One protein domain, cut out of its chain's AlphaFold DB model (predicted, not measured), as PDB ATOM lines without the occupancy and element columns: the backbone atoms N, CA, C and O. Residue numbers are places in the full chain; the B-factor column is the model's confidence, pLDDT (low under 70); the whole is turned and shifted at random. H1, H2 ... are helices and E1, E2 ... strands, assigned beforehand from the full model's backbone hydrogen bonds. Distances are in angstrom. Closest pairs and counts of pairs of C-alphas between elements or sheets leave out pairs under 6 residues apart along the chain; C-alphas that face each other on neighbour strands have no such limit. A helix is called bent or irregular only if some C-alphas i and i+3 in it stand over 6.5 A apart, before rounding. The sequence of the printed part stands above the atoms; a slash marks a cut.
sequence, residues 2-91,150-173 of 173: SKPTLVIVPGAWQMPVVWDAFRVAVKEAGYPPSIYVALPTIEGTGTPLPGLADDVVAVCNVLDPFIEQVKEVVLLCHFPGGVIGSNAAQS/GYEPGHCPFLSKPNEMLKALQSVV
ATOM      1  N   SER A   2      20.023   7.654  13.418       84.12
ATOM      2  CA  SER A   2      20.794   8.836  13.837       84.12
ATOM      3  C   SER A   2      20.252  10.079  13.139       84.12
ATOM      4  O   SER A   2      19.874   9.994  11.978       84.12
ATOM      5  N   LYS A   3      20.217  11.228  13.823       87.56
ATOM      6  CA  LYS A   3      19.771  12.480  13.198       87.56
ATOM      7  C   LYS A   3      20.725  12.884  12.064       87.56
ATOM      8  O   LYS A   3      21.939  12.827  12.287       87.56
ATOM      9  N   PRO A   4      20.211  13.300  10.896       89.00
ATOM     10  CA  PRO A   4      21.048  13.637   9.752       89.00
ATOM     11  C   PRO A   4      21.787  14.959   9.969       89.00
ATOM     12  O   PRO A   4      21.351  15.820  10.742       89.00
ATOM     13  N   THR A   5      22.896  15.144   9.254       91.25
ATOM     14  CA  THR A   5      23.563  16.451   9.178       91.25
ATOM     15  C   THR A   5      22.751  17.379   8.281       91.25
ATOM     16  O   THR A   5      22.314  16.988   7.201       91.25
ATOM     17  N   LEU A   6      22.560  18.624   8.719       92.06
ATOM     18  CA  LEU A   6      21.841  19.639   7.952       92.06
ATOM     19  C   LEU A   6      22.841  20.517   7.194       92.06
ATOM     20  O   LEU A   6      23.703  21.141   7.821       92.06
ATOM     21  N   VAL A   7      22.701  20.593   5.872       93.06
ATOM     22  CA  VAL A   7      23.485  21.474   4.996       93.06
ATOM     23  C   VAL A   7      22.574  22.590   4.500       93.06
ATOM     24  O   VAL A   7      21.569  22.340   3.846       93.06
ATOM     25  N   ILE A   8      22.898  23.829   4.844       93.56
ATOM     26  CA  ILE A   8      22.103  25.018   4.551       93.56
ATOM     27  C   ILE A   8      22.644  25.666   3.279       93.56
ATOM     28  O   ILE A   8      23.769  26.171   3.281       93.56
ATOM     29  N   VAL A   9      21.822  25.700   2.229       92.44
ATOM     30  CA  VAL A   9      22.068  26.461   0.999       92.44
ATOM     31  C   VAL A   9      21.282  27.775   1.103       92.44
ATOM     32  O   VAL A   9      20.050  27.773   0.954       92.44
ATOM     33  N   PRO A  10      21.953  28.893   1.432       90.38
ATOM     34  CA  PRO A  10      21.283  30.155   1.714       90.38
ATOM     35  C   PRO A  10      20.676  30.782   0.454       90.38
ATOM     36  O   PRO A  10      21.004  30.429  -0.676       90.38
ATOM     37  N   GLY A  11      19.776  31.743   0.662       81.25
ATOM     38  CA  GLY A  11      19.274  32.607  -0.402       81.25
ATOM     39  C   GLY A  11      20.163  33.830  -0.637       81.25
ATOM     40  O   GLY A  11      21.144  34.062   0.068       81.25
ATOM     41  N   ALA A  12      19.767  34.667  -1.598       76.19
ATOM     42  CA  ALA A  12      20.467  35.914  -1.900       76.19
ATOM     43  C   ALA A  12      20.639  36.792  -0.646       76.19
ATOM     44  O   ALA A  12      19.695  36.966   0.128       76.19
ATOM     45  N   TRP A  13      21.837  37.365  -0.487       81.31
ATOM     46  CA  TRP A  13      22.205  38.312   0.581       81.31
ATOM     47  C   TRP A  13      22.220  37.741   2.009       81.31
ATOM     48  O   TRP A  13      22.370  38.493   2.972       81.31
ATOM     49  N   GLN A  14      22.048  36.430   2.184       82.81
ATOM     50  CA  GLN A  14      21.894  35.827   3.507       82.81
ATOM     51  C   GLN A  14      23.217  35.337   4.068       82.81
ATOM     52  O   GLN A  14      23.546  34.172   3.909       82.81
ATOM     53  N   MET A  15      23.924  36.199   4.791       87.56
ATOM     54  CA  MET A  15      25.112  35.815   5.559       87.56
ATOM     55  C   MET A  15      24.790  34.795   6.673       87.56
ATOM     56  O   MET A  15      23.634  34.712   7.107       87.56
ATOM     57  N   PRO A  16      25.791  34.069   7.218       88.12
ATOM     58  CA  PRO A  16      25.578  33.051   8.254       88.12
ATOM     59  C   PRO A  16      24.737  33.520   9.447       88.12
ATOM     60  O   PRO A  16      23.907  32.762   9.942       88.12
ATOM     61  N   VAL A  17      24.891  34.789   9.848       89.69
ATOM     62  CA  VAL A  17      24.167  35.408  10.973       89.69
ATOM     63  C   VAL A  17      22.642  35.313  10.842       89.69
ATOM     64  O   VAL A  17      21.932  35.211  11.839       89.69
ATOM     65  N   VAL A  18      22.120  35.278   9.612       85.81
ATOM     66  CA  VAL A  18      20.680  35.141   9.343       85.81
ATOM     67  C   VAL A  18      20.147  33.779   9.810       85.81
ATOM     68  O   VAL A  18      18.970  33.650  10.145       85.81
ATOM     69  N   TRP A  19      21.012  32.766   9.878       89.75
ATOM     70  CA  TRP A  19      20.657  31.392  10.222       89.75
ATOM     71  C   TRP A  19      20.941  31.033  11.684       89.75
ATOM     72  O   TRP A  19      20.493  29.980  12.132       89.75
ATOM     73  N   ASP A  20      21.641  31.875  12.449       91.50
ATOM     74  CA  ASP A  20      22.140  31.526  13.788       91.50
ATOM     75  C   ASP A  20      21.042  31.033  14.734       91.50
ATOM     76  O   ASP A  20      21.200  29.991  15.370       91.50
ATOM     77  N   ALA A  21      19.890  31.710  14.765       88.56
ATOM     78  CA  ALA A  21      18.763  31.299  15.604       88.56
ATOM     79  C   ALA A  21      18.266  29.882  15.263       88.56
ATOM     80  O   ALA A  21      17.993  29.080  16.155       88.56
ATOM     81  N   PHE A  22      18.191  29.543  13.974       90.25
ATOM     82  CA  PHE A  22      17.831  28.195  13.538       90.25
ATOM     83  C   PHE A  22      18.921  27.176  13.876       90.25
ATOM     84  O   PHE A  22      18.617  26.090  14.367       90.25
ATOM     85  N   ARG A  23      20.195  27.523  13.663       93.69
ATOM     86  CA  ARG A  23      21.340  26.647  13.957       93.69
ATOM     87  C   ARG A  23      21.437  26.319  15.449       93.69
ATOM     88  O   ARG A  23      21.763  25.187  15.800       93.69
ATOM     89  N   VAL A  24      21.107  27.276  16.318       94.06
ATOM     90  CA  VAL A  24      20.960  27.052  17.763       94.06
ATOM     91  C   VAL A  24      19.804  26.093  18.037       94.06
ATOM     92  O   VAL A  24      20.022  25.068  18.680       94.06
ATOM     93  N   ALA A  25      18.616  26.351  17.483       93.12
ATOM     94  CA  ALA A  25      17.434  25.521  17.720       93.12
ATOM     95  C   ALA A  25      17.628  24.050  17.299       93.12
ATOM     96  O   ALA A  25      17.279  23.138  18.049       93.12
ATOM     97  N   VAL A  26      18.224  23.780  16.130       94.00
ATOM     98  CA  VAL A  26      18.490  22.393  15.686       94.00
ATOM     99  C   VAL A  26      19.548  21.708  16.554       94.00
ATOM    100  O   VAL A  26      19.421  20.520  16.855       94.00
ATOM    101  N   LYS A  27      20.562  22.449  17.015       94.50
ATOM    102  CA  LYS A  27      21.587  21.924  17.924       94.50
ATOM    103  C   LYS A  27      20.982  21.557  19.278       94.50
ATOM    104  O   LYS A  27      21.250  20.471  19.782       94.50
ATOM    105  N   GLU A  28      20.147  22.423  19.848       95.12
ATOM    106  CA  GLU A  28      19.419  22.156  21.100       95.12
ATOM    107  C   GLU A  28      18.447  20.982  20.959       95.12
ATOM    108  O   GLU A  28      18.275  20.197  21.890       95.12
ATOM    109  N   ALA A  29      17.882  20.792  19.767       93.75
ATOM    110  CA  ALA A  29      17.087  19.617  19.441       93.75
ATOM    111  C   ALA A  29      17.928  18.338  19.244       93.75
ATOM    112  O   ALA A  29      17.354  17.280  18.993       93.75
ATOM    113  N   GLY A  30      19.260  18.388  19.343       94.62
ATOM    114  CA  GLY A  30      20.151  17.226  19.277       94.62
ATOM    115  C   GLY A  30      20.579  16.802  17.870       94.62
ATOM    116  O   GLY A  30      21.070  15.685  17.708       94.62
ATOM    117  N   TYR A  31      20.378  17.641  16.847       94.31
ATOM    118  CA  TYR A  31      20.968  17.401  15.524       94.31
ATOM    119  C   TYR A  31      22.491  17.636  15.560       94.31
ATOM    120  O   TYR A  31      22.967  18.445  16.367       94.31
ATOM    121  N   PRO A  32      23.271  16.974  14.682       93.69
ATOM    122  CA  PRO A  32      24.671  17.323  14.454       93.69
ATOM    123  C   PRO A  32      24.846  18.811  14.100       93.69
ATOM    124  O   PRO A  32      23.898  19.443  13.619       93.69
ATOM    125  N   PRO A  33      26.048  19.390  14.293       93.69
ATOM    126  CA  PRO A  33      26.325  20.762  13.877       93.69
ATOM    127  C   PRO A  33      25.963  20.990  12.405       93.69
ATOM    128  O   PRO A  33      26.461  20.295  11.523       93.69
ATOM    129  N   SER A  34      25.100  21.972  12.146       93.75
ATOM    130  CA  SER A  34      24.700  22.324  10.787       93.75
ATOM    131  C   SER A  34      25.813  23.055  10.042       93.75
ATOM    132  O   SER A  34      26.536  23.892  10.607       93.75
ATOM    133  N   ILE A  35      25.907  22.766   8.748       95.75
ATOM    134  CA  ILE A  35      26.874  23.361   7.832       95.75
ATOM    135  C   ILE A  35      26.165  24.437   7.023       95.75
ATOM    136  O   ILE A  35      25.105  24.197   6.462       95.75
ATOM    137  N   TYR A  36      26.749  25.627   6.972       95.44
ATOM    138  CA  TYR A  36      26.312  26.703   6.091       95.44
ATOM    139  C   TYR A  36      27.219  26.712   4.859       95.44
ATOM    140  O   TYR A  36      28.442  26.738   5.015       95.44
ATOM    141  N   VAL A  37      26.640  26.690   3.657       95.06
ATOM    142  CA  VAL A  37      27.409  26.783   2.411       95.06
ATOM    143  C   VAL A  37      27.728  28.248   2.124       95.06
ATOM    144  O   VAL A  37      26.830  29.067   1.929       95.06
ATOM    145  N   ALA A  38      29.018  28.581   2.084       94.44
ATOM    146  CA  ALA A  38      29.480  29.896   1.656       94.44
ATOM    147  C   ALA A  38      29.392  30.004   0.128       94.44
ATOM    148  O   ALA A  38      30.260  29.502  -0.583       94.44
ATOM    149  N   LEU A  39      28.322  30.633  -0.361       90.50
ATOM    150  CA  LEU A  39      28.076  30.846  -1.786       90.50
ATOM    151  C   LEU A  39      28.965  31.977  -2.339       90.50
ATOM    152  O   LEU A  39      28.865  33.096  -1.828       90.50
ATOM    153  N   PRO A  40      29.799  31.736  -3.372       91.88
ATOM    154  CA  PRO A  40      30.625  32.759  -4.019       91.88
ATOM    155  C   PRO A  40      29.867  33.992  -4.524       91.88
ATOM    156  O   PRO A  40      30.452  35.073  -4.616       91.88
ATOM    157  N   THR A  41      28.578  33.865  -4.851       88.38
ATOM    158  CA  THR A  41      27.748  35.008  -5.273       88.38
ATOM    159  C   THR A  41      27.373  35.955  -4.127       88.38
ATOM    160  O   THR A  41      26.994  37.102  -4.377       88.38
ATOM    161  N   ILE A  42      27.491  35.523  -2.866       87.12
ATOM    162  CA  ILE A  42      27.251  36.359  -1.687       87.12
ATOM    163  C   ILE A  42      28.559  37.071  -1.322       87.12
ATOM    164  O   ILE A  42      29.573  36.432  -1.072       87.12
ATOM    165  N   GLU A  43      28.535  38.408  -1.305       85.69
ATOM    166  CA  GLU A  43      29.709  39.278  -1.068       85.69
ATOM    167  C   GLU A  43      30.843  39.166  -2.114       85.69
ATOM    168  O   GLU A  43      31.914  39.752  -1.940       85.69
ATOM    169  N   GLY A  44      30.611  38.488  -3.243       77.25
ATOM    170  CA  GLY A  44      31.556  38.428  -4.357       77.25
ATOM    171  C   GLY A  44      31.852  39.817  -4.939       77.25
ATOM    172  O   GLY A  44      30.945  40.561  -5.303       77.25
ATOM    173  N   THR A  45      33.136  40.167  -5.052       83.75
ATOM    174  CA  THR A  45      33.605  41.456  -5.610       83.75
ATOM    175  C   THR A  45      34.479  41.297  -6.859       83.75
ATOM    176  O   THR A  45      34.979  42.281  -7.403       83.75
ATOM    177  N   GLY A  46      34.674  40.057  -7.328       80.00
ATOM    178  CA  GLY A  46      35.495  39.734  -8.496       80.00
ATOM    179  C   GLY A  46      34.910  40.231  -9.822       80.00
ATOM    180  O   GLY A  46      33.721  40.514  -9.933       80.00
ATOM    181  N   THR A  47      35.761  40.345 -10.847       82.38
ATOM    182  CA  THR A  47      35.334  40.598 -12.234       82.38
ATOM    183  C   THR A  47      35.908  39.519 -13.162       82.38
ATOM    184  O   THR A  47      37.133  39.429 -13.263       82.38
ATOM    185  N   PRO A  48      35.069  38.727 -13.859       86.00
ATOM    186  CA  PRO A  48      33.605  38.714 -13.767       86.00
ATOM    187  C   PRO A  48      33.120  38.296 -12.368       86.00
ATOM    188  O   PRO A  48      33.846  37.628 -11.631       86.00
ATOM    189  N   LEU A  49      31.912  38.730 -11.994       86.31
ATOM    190  CA  LEU A  49      31.282  38.283 -10.751       86.31
ATOM    191  C   LEU A  49      30.951  36.783 -10.846       86.31
ATOM    192  O   LEU A  49      30.578  36.335 -11.936       86.31
ATOM    193  N   PRO A  50      31.045  36.028  -9.735       88.50
ATOM    194  CA  PRO A  50      30.595  34.640  -9.687       88.50
ATOM    195  C   PRO A  50      29.118  34.506 -10.070       88.50
ATOM    196  O   PRO A  50      28.325  35.436  -9.887       88.50
ATOM    197  N   GLY A  51      28.744  33.343 -10.596       84.81
ATOM    198  CA  GLY A  51      27.384  33.016 -11.008       84.81
ATOM    199  C   GLY A  51      26.898  31.678 -10.455       84.81
ATOM    200  O   GLY A  51      27.507  31.076  -9.576       84.81
ATOM    201  N   LEU A  52      25.785  31.188 -11.011       81.75
ATOM    202  CA  LEU A  52      25.135  29.947 -10.567       81.75
ATOM    203  C   LEU A  52      26.089  28.742 -10.546       81.75
ATOM    204  O   LEU A  52      26.039  27.950  -9.614       81.75
ATOM    205  N   ALA A  53      26.957  28.601 -11.553       80.25
ATOM    206  CA  ALA A  53      27.893  27.482 -11.624       80.25
ATOM    207  C   ALA A  53      28.884  27.474 -10.445       80.25
ATOM    208  O   ALA A  53      29.168  26.411  -9.898       80.25
ATOM    209  N   ASP A  54      29.361  28.646 -10.018       85.88
ATOM    210  CA  ASP A  54      30.281  28.777  -8.882       85.88
ATOM    211  C   ASP A  54      29.595  28.401  -7.560       85.88
ATOM    212  O   ASP A  54      30.171  27.699  -6.727       85.88
ATOM    213  N   ASP A  55      28.336  28.811  -7.387       87.00
ATOM    214  CA  ASP A  55      27.518  28.446  -6.227       87.00
ATOM    215  C   ASP A  55      27.208  26.946  -6.177       87.00
ATOM    216  O   ASP A  55      27.253  26.342  -5.104       87.00
ATOM    217  N   VAL A  56      26.928  26.327  -7.329       82.81
ATOM    218  CA  VAL A  56      26.731  24.873  -7.428       82.81
ATOM    219  C   VAL A  56      28.003  24.143  -7.006       82.81
ATOM    220  O   VAL A  56      27.932  23.264  -6.151       82.81
ATOM    221  N   VAL A  57      29.174  24.560  -7.503       83.81
ATOM    222  CA  VAL A  57      30.470  23.991  -7.090       83.81
ATOM    223  C   VAL A  57      30.703  24.150  -5.583       83.81
ATOM    224  O   VAL A  57      31.203  23.230  -4.937       83.81
ATOM    225  N   ALA A  58      30.317  25.279  -4.987       90.88
ATOM    226  CA  ALA A  58      30.444  25.480  -3.544       90.88
ATOM    227  C   ALA A  58      29.571  24.514  -2.728       90.88
ATOM    228  O   ALA A  58      30.032  23.994  -1.708       90.88
ATOM    229  N   VAL A  59      28.339  24.240  -3.173       89.19
ATOM    230  CA  VAL A  59      27.478  23.215  -2.554       89.19
ATOM    231  C   VAL A  59      28.100  21.831  -2.721       89.19
ATOM    232  O   VAL A  59      28.223  21.103  -1.738       89.19
ATOM    233  N   CYS A  60      28.556  21.501  -3.926       84.38
ATOM    234  CA  CYS A  60      29.209  20.237  -4.246       84.38
ATOM    235  C   CYS A  60      30.398  19.932  -3.320       84.38
ATOM    236  O   CYS A  60      30.414  18.901  -2.650       84.38
ATOM    237  N   ASN A  61      31.319  20.887  -3.162       87.31
ATOM    238  CA  ASN A  61      32.490  20.744  -2.289       87.31
ATOM    239  C   ASN A  61      32.122  20.461  -0.818       87.31
ATOM    240  O   ASN A  61      32.892  19.846  -0.081       87.31
ATOM    241  N   VAL A  62      30.960  20.940  -0.360       92.19
ATOM    242  CA  VAL A  62      30.452  20.660   0.992       92.19
ATOM    243  C   VAL A  62      29.858  19.254   1.087       92.19
ATOM    244  O   VAL A  62      29.939  18.640   2.152       92.19
ATOM    245  N   LEU A  63      29.262  18.747   0.008       85.12
ATOM    246  CA  LEU A  63      28.619  17.436  -0.038       85.12
ATOM    247  C   LEU A  63      29.606  16.287  -0.273       85.12
ATOM    248  O   LEU A  63      29.383  15.213   0.289       85.12
ATOM    249  N   ASP A  64      30.702  16.512  -1.010       80.06
ATOM    250  CA  ASP A  64      31.697  15.483  -1.366       80.06
ATOM    251  C   ASP A  64      32.094  14.577  -0.187       80.06
ATOM    252  O   ASP A  64      31.956  13.354  -0.300       80.06
ATOM    253  N   PRO A  65      32.465  15.103   1.001       80.69
ATOM    254  CA  PRO A  65      32.890  14.246   2.104       80.69
ATOM    255  C   PRO A  65      31.767  13.359   2.658       80.69
ATOM    256  O   PRO A  65      32.045  12.308   3.240       80.69
ATOM    257  N   PHE A  66      30.503  13.781   2.539       81.38
ATOM    258  CA  PHE A  66      29.347  12.999   2.989       81.38
ATOM    259  C   PHE A  66      29.008  11.895   2.000       81.38
ATOM    260  O   PHE A  66      28.721  10.775   2.424       81.38
ATOM    261  N   ILE A  67      29.096  12.200   0.707       71.44
ATOM    262  CA  ILE A  67      28.890  11.246  -0.378       71.44
ATOM    263  C   ILE A  67      29.945  10.138  -0.297       71.44
ATOM    264  O   ILE A  67      29.593   8.959  -0.271       71.44
ATOM    265  N   GLU A  68      31.224  10.499  -0.167       69.88
ATOM    266  CA  GLU A  68      32.332   9.542  -0.033       69.88
ATOM    267  C   GLU A  68      32.163   8.603   1.171       69.88
ATOM    268  O   GLU A  68      32.544   7.434   1.118       69.88
ATOM    269  N   GLN A  69      31.573   9.107   2.258       71.62
ATOM    270  CA  GLN A  69      31.333   8.352   3.491       71.62
ATOM    271  C   GLN A  69      29.957   7.672   3.542       71.62
ATOM    272  O   GLN A  69      29.641   7.062   4.565       71.62
ATOM    273  N   VAL A  70      29.136   7.780   2.490       68.81
ATOM    274  CA  VAL A  70      27.759   7.253   2.438       68.81
ATOM    275  C   VAL A  70      26.925   7.728   3.642       68.81
ATOM    276  O   VAL A  70      26.202   6.967   4.286       68.81
ATOM    277  N   LYS A  71      27.068   9.009   4.003       73.25
ATOM    278  CA  LYS A  71      26.358   9.631   5.128       73.25
ATOM    279  C   LYS A  71      25.115  10.365   4.653       73.25
ATOM    280  O   LYS A  71      25.162  11.150   3.713       73.25
ATOM    281  N   GLU A  72      24.021  10.157   5.375       78.12
ATOM    282  CA  GLU A  72      22.768  10.866   5.142       78.12
ATOM    283  C   GLU A  72      22.892  12.356   5.500       78.12
ATOM    284  O   GLU A  72      23.360  12.728   6.586       78.12
ATOM    285  N   VAL A  73      22.440  13.208   4.580       83.75
ATOM    286  CA  VAL A  73      22.397  14.663   4.732       83.75
ATOM    287  C   VAL A  73      21.047  15.204   4.282       83.75
ATOM    288  O   VAL A  73      20.439  14.693   3.345       83.75
ATOM    289  N   VAL A  74      20.600  16.277   4.930       86.69
ATOM    290  CA  VAL A  74      19.420  17.043   4.510       86.69
ATOM    291  C   VAL A  74      19.889  18.377   3.962       86.69
ATOM    292  O   VAL A  74      20.492  19.171   4.690       86.69
ATOM    293  N   LEU A  75      19.581  18.634   2.693       86.19
ATOM    294  CA  LEU A  75      19.855  19.911   2.048       86.19
ATOM    295  C   LEU A  75      18.687  20.878   2.296       86.19
ATOM    296  O   LEU A  75      17.568  20.665   1.835       86.19
ATOM    297  N   LEU A  76      18.943  21.935   3.062       88.38
ATOM    298  CA  LEU A  76      17.989  22.994   3.382       88.38
ATOM    299  C   LEU A  76      18.203  24.172   2.438       88.38
ATOM    300  O   LEU A  76      19.087  25.001   2.651       88.38
ATOM    301  N   CYS A  77      17.376  24.244   1.401       84.75
ATOM    302  CA  CYS A  77      17.502  25.229   0.335       84.75
ATOM    303  C   CYS A  77      16.492  26.375   0.491       84.75
ATOM    304  O   CYS A  77      15.280  26.146   0.455       84.75
ATOM    305  N   HIS A  78      16.966  27.619   0.622       82.75
ATOM    306  CA  HIS A  78      16.099  28.797   0.764       82.75
ATOM    307  C   HIS A  78      16.201  29.750  -0.434       82.75
ATOM    308  O   HIS A  78      17.286  30.189  -0.810       82.75
ATOM    309  N   PHE A  79      15.053  30.150  -0.988       75.88
ATOM    310  CA  PHE A  79      14.958  31.135  -2.076       75.88
ATOM    311  C   PHE A  79      15.851  30.729  -3.288       75.88
ATOM    312  O   PHE A  79      15.684  29.580  -3.699       75.88
ATOM    313  N   PRO A  80      16.789  31.505  -3.897       73.25
ATOM    314  CA  PRO A  80      17.590  30.979  -5.011       73.25
ATOM    315  C   PRO A  80      18.492  29.810  -4.595       73.25
ATOM    316  O   PRO A  80      18.895  29.040  -5.460       73.25
ATOM    317  N   GLY A  81      18.731  29.604  -3.293       73.88
ATOM    318  CA  GLY A  81      19.348  28.384  -2.774       73.88
ATOM    319  C   GLY A  81      18.591  27.117  -3.183       73.88
ATOM    320  O   GLY A  81      19.207  26.072  -3.347       73.88
ATOM    321  N   GLY A  82      17.278  27.219  -3.432       72.50
ATOM    322  CA  GLY A  82      16.465  26.184  -4.081       72.50
ATOM    323  C   GLY A  82      17.017  25.796  -5.443       72.50
ATOM    324  O   GLY A  82      17.311  24.630  -5.674       72.50
ATOM    325  N   VAL A  83      17.232  26.776  -6.321       73.50
ATOM    326  CA  VAL A  83      17.801  26.548  -7.657       73.50
ATOM    327  C   VAL A  83      19.218  25.992  -7.550       73.50
ATOM    328  O   VAL A  83      19.522  25.001  -8.206       73.50
ATOM    329  N   ILE A  84      20.059  26.575  -6.696       81.25
ATOM    330  CA  ILE A  84      21.457  26.156  -6.517       81.25
ATOM    331  C   ILE A  84      21.530  24.705  -6.027       81.25
ATOM    332  O   ILE A  84      22.166  23.871  -6.665       81.25
ATOM    333  N   GLY A  85      20.828  24.379  -4.938       76.62
ATOM    334  CA  GLY A  85      20.802  23.026  -4.383       76.62
ATOM    335  C   GLY A  85      20.155  22.008  -5.322       76.62
ATOM    336  O   GLY A  85      20.589  20.865  -5.365       76.62
ATOM    337  N   SER A  86      19.168  22.426  -6.124       74.25
ATOM    338  CA  SER A  86      18.566  21.567  -7.151       74.25
ATOM    339  C   SER A  86      19.529  21.269  -8.292       74.25
ATOM    340  O   SER A  86      19.580  20.133  -8.738       74.25
ATOM    341  N   ASN A  87      20.308  22.257  -8.749       71.50
ATOM    342  CA  ASN A  87      21.337  22.047  -9.772       71.50
ATOM    343  C   ASN A  87      22.456  21.139  -9.241       71.50
ATOM    344  O   ASN A  87      22.903  20.247  -9.952       71.50
ATOM    345  N   ALA A  88      22.830  21.283  -7.966       72.44
ATOM    346  CA  ALA A  88      23.755  20.367  -7.295       72.44
ATOM    347  C   ALA A  88      23.183  18.946  -7.088       72.44
ATOM    348  O   ALA A  88      23.910  18.044  -6.696       72.44
ATOM    349  N   ALA A  89      21.887  18.728  -7.329       68.88
ATOM    350  CA  ALA A  89      21.213  17.441  -7.160       68.88
ATOM    351  C   ALA A  89      20.463  16.989  -8.427       68.88
ATOM    352  O   ALA A  89      19.589  16.123  -8.356       68.88
ATOM    353  N   GLN A  90      20.751  17.608  -9.578       64.38
ATOM    354  CA  GLN A  90      19.894  17.519 -10.757       64.38
ATOM    355  C   GLN A  90      19.931  16.132 -11.401       64.38
ATOM    356  O   GLN A  90      18.895  15.663 -11.845       64.38
ATOM    357  N   SER A  91      21.057  15.434 -11.405       59.34
ATOM    358  CA  SER A  91      21.191  14.037 -11.823       59.34
ATOM    359  C   SER A  91      21.922  13.226 -10.753       59.34
ATOM    360  O   SER A  91      22.473  13.785  -9.806       59.34
ATOM    361  N   GLY A 150      13.284  15.217 -13.431       47.81
ATOM    362  CA  GLY A 150      12.175  16.078 -13.853       47.81
ATOM    363  C   GLY A 150      11.317  16.608 -12.698       47.81
ATOM    364  O   GLY A 150      10.292  17.233 -12.957       47.81
ATOM    365  N   TYR A 151      11.685  16.326 -11.445       44.16
ATOM    366  CA  TYR A 151      10.941  16.736 -10.254       44.16
ATOM    367  C   TYR A 151      11.625  17.935  -9.592       44.16
ATOM    368  O   TYR A 151      12.806  17.861  -9.267       44.16
ATOM    369  N   GLU A 152      10.886  19.026  -9.372       41.38
ATOM    370  CA  GLU A 152      11.391  20.195  -8.645       41.38
ATOM    371  C   GLU A 152      11.629  19.859  -7.160       41.38
ATOM    372  O   GLU A 152      10.700  19.416  -6.476       41.38
ATOM    373  N   PRO A 153      12.837  20.093  -6.619       49.41
ATOM    374  CA  PRO A 153      13.071  20.032  -5.182       49.41
ATOM    375  C   PRO A 153      12.295  21.147  -4.474       49.41
ATOM    376  O   PRO A 153      12.286  22.301  -4.907       49.41
ATOM    377  N   GLY A 154      11.603  20.797  -3.388       45.34
ATOM    378  CA  GLY A 154      10.702  21.703  -2.679       45.34
ATOM    379  C   GLY A 154      11.367  23.004  -2.203       45.34
ATOM    380  O   GLY A 154      12.513  23.027  -1.762       45.34
ATOM    381  N   HIS A 155      10.611  24.100  -2.258       44.72
ATOM    382  CA  HIS A 155      10.994  25.410  -1.726       44.72
ATOM    383  C   HIS A 155      10.860  25.431  -0.192       44.72
ATOM    384  O   HIS A 155       9.794  25.085   0.316       44.72
ATOM    385  N   CYS A 156      11.874  25.894   0.555       43.59
ATOM    386  CA  CYS A 156      11.749  26.145   2.000       43.59
ATOM    387  C   CYS A 156      11.293  27.592   2.269       43.59
ATOM    388  O   CYS A 156      12.044  28.525   1.963       43.59
ATOM    389  N   PRO A 157      10.101  27.831   2.852       43.44
ATOM    390  CA  PRO A 157       9.624  29.180   3.103       43.44
ATOM    391  C   PRO A 157       9.876  29.634   4.561       43.44
ATOM    392  O   PRO A 157       9.567  28.929   5.515       43.44
ATOM    393  N   PHE A 158      10.367  30.872   4.702       48.88
ATOM    394  CA  PHE A 158      10.394  31.727   5.908       48.88
ATOM    395  C   PHE A 158      11.420  31.431   7.026       48.88
ATOM    396  O   PHE A 158      11.138  30.769   8.021       48.88
ATOM    397  N   LEU A 159      12.557  32.137   6.960       55.41
ATOM    398  CA  LEU A 159      13.572  32.237   8.027       55.41
ATOM    399  C   LEU A 159      13.098  32.904   9.330       55.41
ATOM    400  O   LEU A 159      13.693  32.696  10.382       55.41
ATOM    401  N   SER A 160      12.028  33.703   9.291       58.41
ATOM    402  CA  SER A 160      11.550  34.479  10.447       58.41
ATOM    403  C   SER A 160      10.873  33.640  11.540       58.41
ATOM    404  O   SER A 160      10.469  34.185  12.568       58.41
ATOM    405  N   LYS A 161      10.737  32.322  11.343       71.25
ATOM    406  CA  LYS A 161      10.106  31.392  12.290       71.25
ATOM    407  C   LYS A 161      10.959  30.126  12.483       71.25
ATOM    408  O   LYS A 161      10.560  29.050  12.034       71.25
ATOM    409  N   PRO A 162      12.105  30.208  13.184       71.00
ATOM    410  CA  PRO A 162      13.051  29.091  13.306       71.00
ATOM    411  C   PRO A 162      12.431  27.830  13.929       71.00
ATOM    412  O   PRO A 162      12.722  26.722  13.486       71.00
ATOM    413  N   ASN A 163      11.519  27.983  14.895       76.69
ATOM    414  CA  ASN A 163      10.830  26.849  15.522       76.69
ATOM    415  C   ASN A 163       9.830  26.161  14.583       76.69
ATOM    416  O   ASN A 163       9.655  24.950  14.662       76.69
ATOM    417  N   GLU A 164       9.183  26.907  13.685       78.56
ATOM    418  CA  GLU A 164       8.292  26.314  12.681       78.56
ATOM    419  C   GLU A 164       9.101  25.600  11.594       78.56
ATOM    420  O   GLU A 164       8.724  24.514  11.167       78.56
ATOM    421  N   MET A 165      10.266  26.145  11.222       75.06
ATOM    422  CA  MET A 165      11.191  25.474  10.306       75.06
ATOM    423  C   MET A 165      11.749  24.175  10.906       75.06
ATOM    424  O   MET A 165      11.827  23.164  10.213       75.06
ATOM    425  N   LEU A 166      12.062  24.161  12.206       78.94
ATOM    426  CA  LEU A 166      12.443  22.937  12.916       78.94
ATOM    427  C   LEU A 166      11.309  21.900  12.926       78.94
ATOM    428  O   LEU A 166      11.570  20.728  12.676       78.94
ATOM    429  N   LYS A 167      10.058  22.307  13.172       81.12
ATOM    430  CA  LYS A 167       8.906  21.389  13.101       81.12
ATOM    431  C   LYS A 167       8.709  20.825  11.695       81.12
ATOM    432  O   LYS A 167       8.449  19.635  11.555       81.12
ATOM    433  N   ALA A 168       8.846  21.664  10.666       78.69
ATOM    434  CA  ALA A 168       8.768  21.226   9.276       78.69
ATOM    435  C   ALA A 168       9.859  20.192   8.971       78.69
ATOM    436  O   ALA A 168       9.546  19.123   8.457       78.69
ATOM    437  N   LEU A 169      11.105  20.451   9.383       81.06
ATOM    438  CA  LEU A 169      12.206  19.490   9.284       81.06
ATOM    439  C   LEU A 169      11.875  18.167   9.992       81.06
ATOM    440  O   LEU A 169      11.963  17.116   9.378       81.06
ATOM    441  N   GLN A 170      11.435  18.207  11.250       82.19
ATOM    442  CA  GLN A 170      11.072  17.018  12.039       82.19
ATOM    443  C   GLN A 170       9.891  16.218  11.466       82.19
ATOM    444  O   GLN A 170       9.657  15.092  11.886       82.19
ATOM    445  N   SER A 171       9.110  16.795  10.551       79.00
ATOM    446  CA  SER A 171       8.024  16.075   9.876       79.00
ATOM    447  C   SER A 171       8.502  15.232   8.690       79.00
ATOM    448  O   SER A 171       7.766  14.358   8.236       79.00
ATOM    449  N   VAL A 172       9.718  15.492   8.195       70.38
ATOM    450  CA  VAL A 172      10.307  14.827   7.024       70.38
ATOM    451  C   VAL A 172      11.537  13.972   7.353       70.38
ATOM    452  O   VAL A 172      11.956  13.208   6.487       70.38
ATOM    453  N   VAL A 173      12.086  14.064   8.576       71.75
ATOM    454  CA  VAL A 173      13.209  13.242   9.085       71.75
ATOM    455  C   VAL A 173      12.930  12.670  10.466       71.75
ATOM    456  O   VAL A 173      13.360  11.525  10.722       71.75
TER     457      VAL A 173
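Overview. This is residues 2 to 91 and 150 to 173 of the 173 residues of an uncharacterized protein of Coniochaeta sp. 2T2.1 (UniProt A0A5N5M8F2). Two short parallel strands, E1 and E2, lie side by side in the middle as a small ribbon between two pairs of helices: H2 and H3 close over one face, H1 and H4 set farther off over the other. A long loop, residues 29 to 51, leaves H1, runs beside E1 with residues 35 to 36 and swings out to Thr 47 before H2 begins. The printed part has 114 residues with four named helices and two named strands, in the order E1, H1, H2, E2, H3, H4, and the class is mostly helix. It is compact, with a radius of gyration of the C-alphas of 13.9 A and spans of 42 by 31 by 26 A.

Along the chain. E1, residues 5 to 9, begins at C-alpha 5 at (23.563, 16.451, 9.178). H1, residues 16 to 28, is 17.9 A long and irregular: C-alphas 18 and 21 are 7.6 A apart. H2, residues 52 to 68, is the longest helix, 24.1 A from C-alpha 52 at (25.135, 29.947, -10.567); it has a kink of 39 degrees near residue 62 and is only just irregular, with C-alphas 62 and 65 7.0 A apart. E2 is residues 73 to 77 and H3 residues 80 to 87. H4, residues 162 to 172, is 15.8 A long and ends at C-alpha 172 at (10.307, 14.827, 7.024).

Arrangement. E1 and E2 are parallel neighbours at 24 degrees, with N 7 and O 74 2.9 A apart and N 76 and O 7 2.8 A apart, within hydrogen-bond range. With H1 and H2 between them they form a strand-helix-strand unit, two parallel neighbour strands joined through helices. Residues 7 to 8 of E1 also pair, parallel, with residues 35 to 36. The closest C-alphas of E1 and H3, those of Val 9 and Gly 81, are 5.0 A apart. H2, with residues 52 to 59 alone, touches H3 at a steep tilt of 59 degrees, the same way; the C-alphas of Val 56 and Ile 84 are closest, 5.5 A. E1 and H1 are near each other, with 5 pairs of C-alphas within 10 A. H1, with residues 21 to 26 alone, touches H4, closest at the C-alphas of Phe 22 and Pro 162, 4.9 A. H4 is apart from E1, E2, H2 and H3. Every O i to N i+4 pair is within hydrogen-bond range in H3; the counts are 7 of 9 in H1, 11 of 13 in H2 and 6 of 7 in H4.

Size, cuts and confidence. The C-alphas of Ser 2 and Thr 47 are the two farthest apart, 43.6 A. Residues 92 to 149 are not printed, and C-alphas 91 and 150 are 9.5 A apart across this cut. The link from H1 to H2 is long, with 23 residues. The mean pLDDT of the printed part is 80.2; it is under 70 at residues 68, 70, 89 to 91 and 150 to 160.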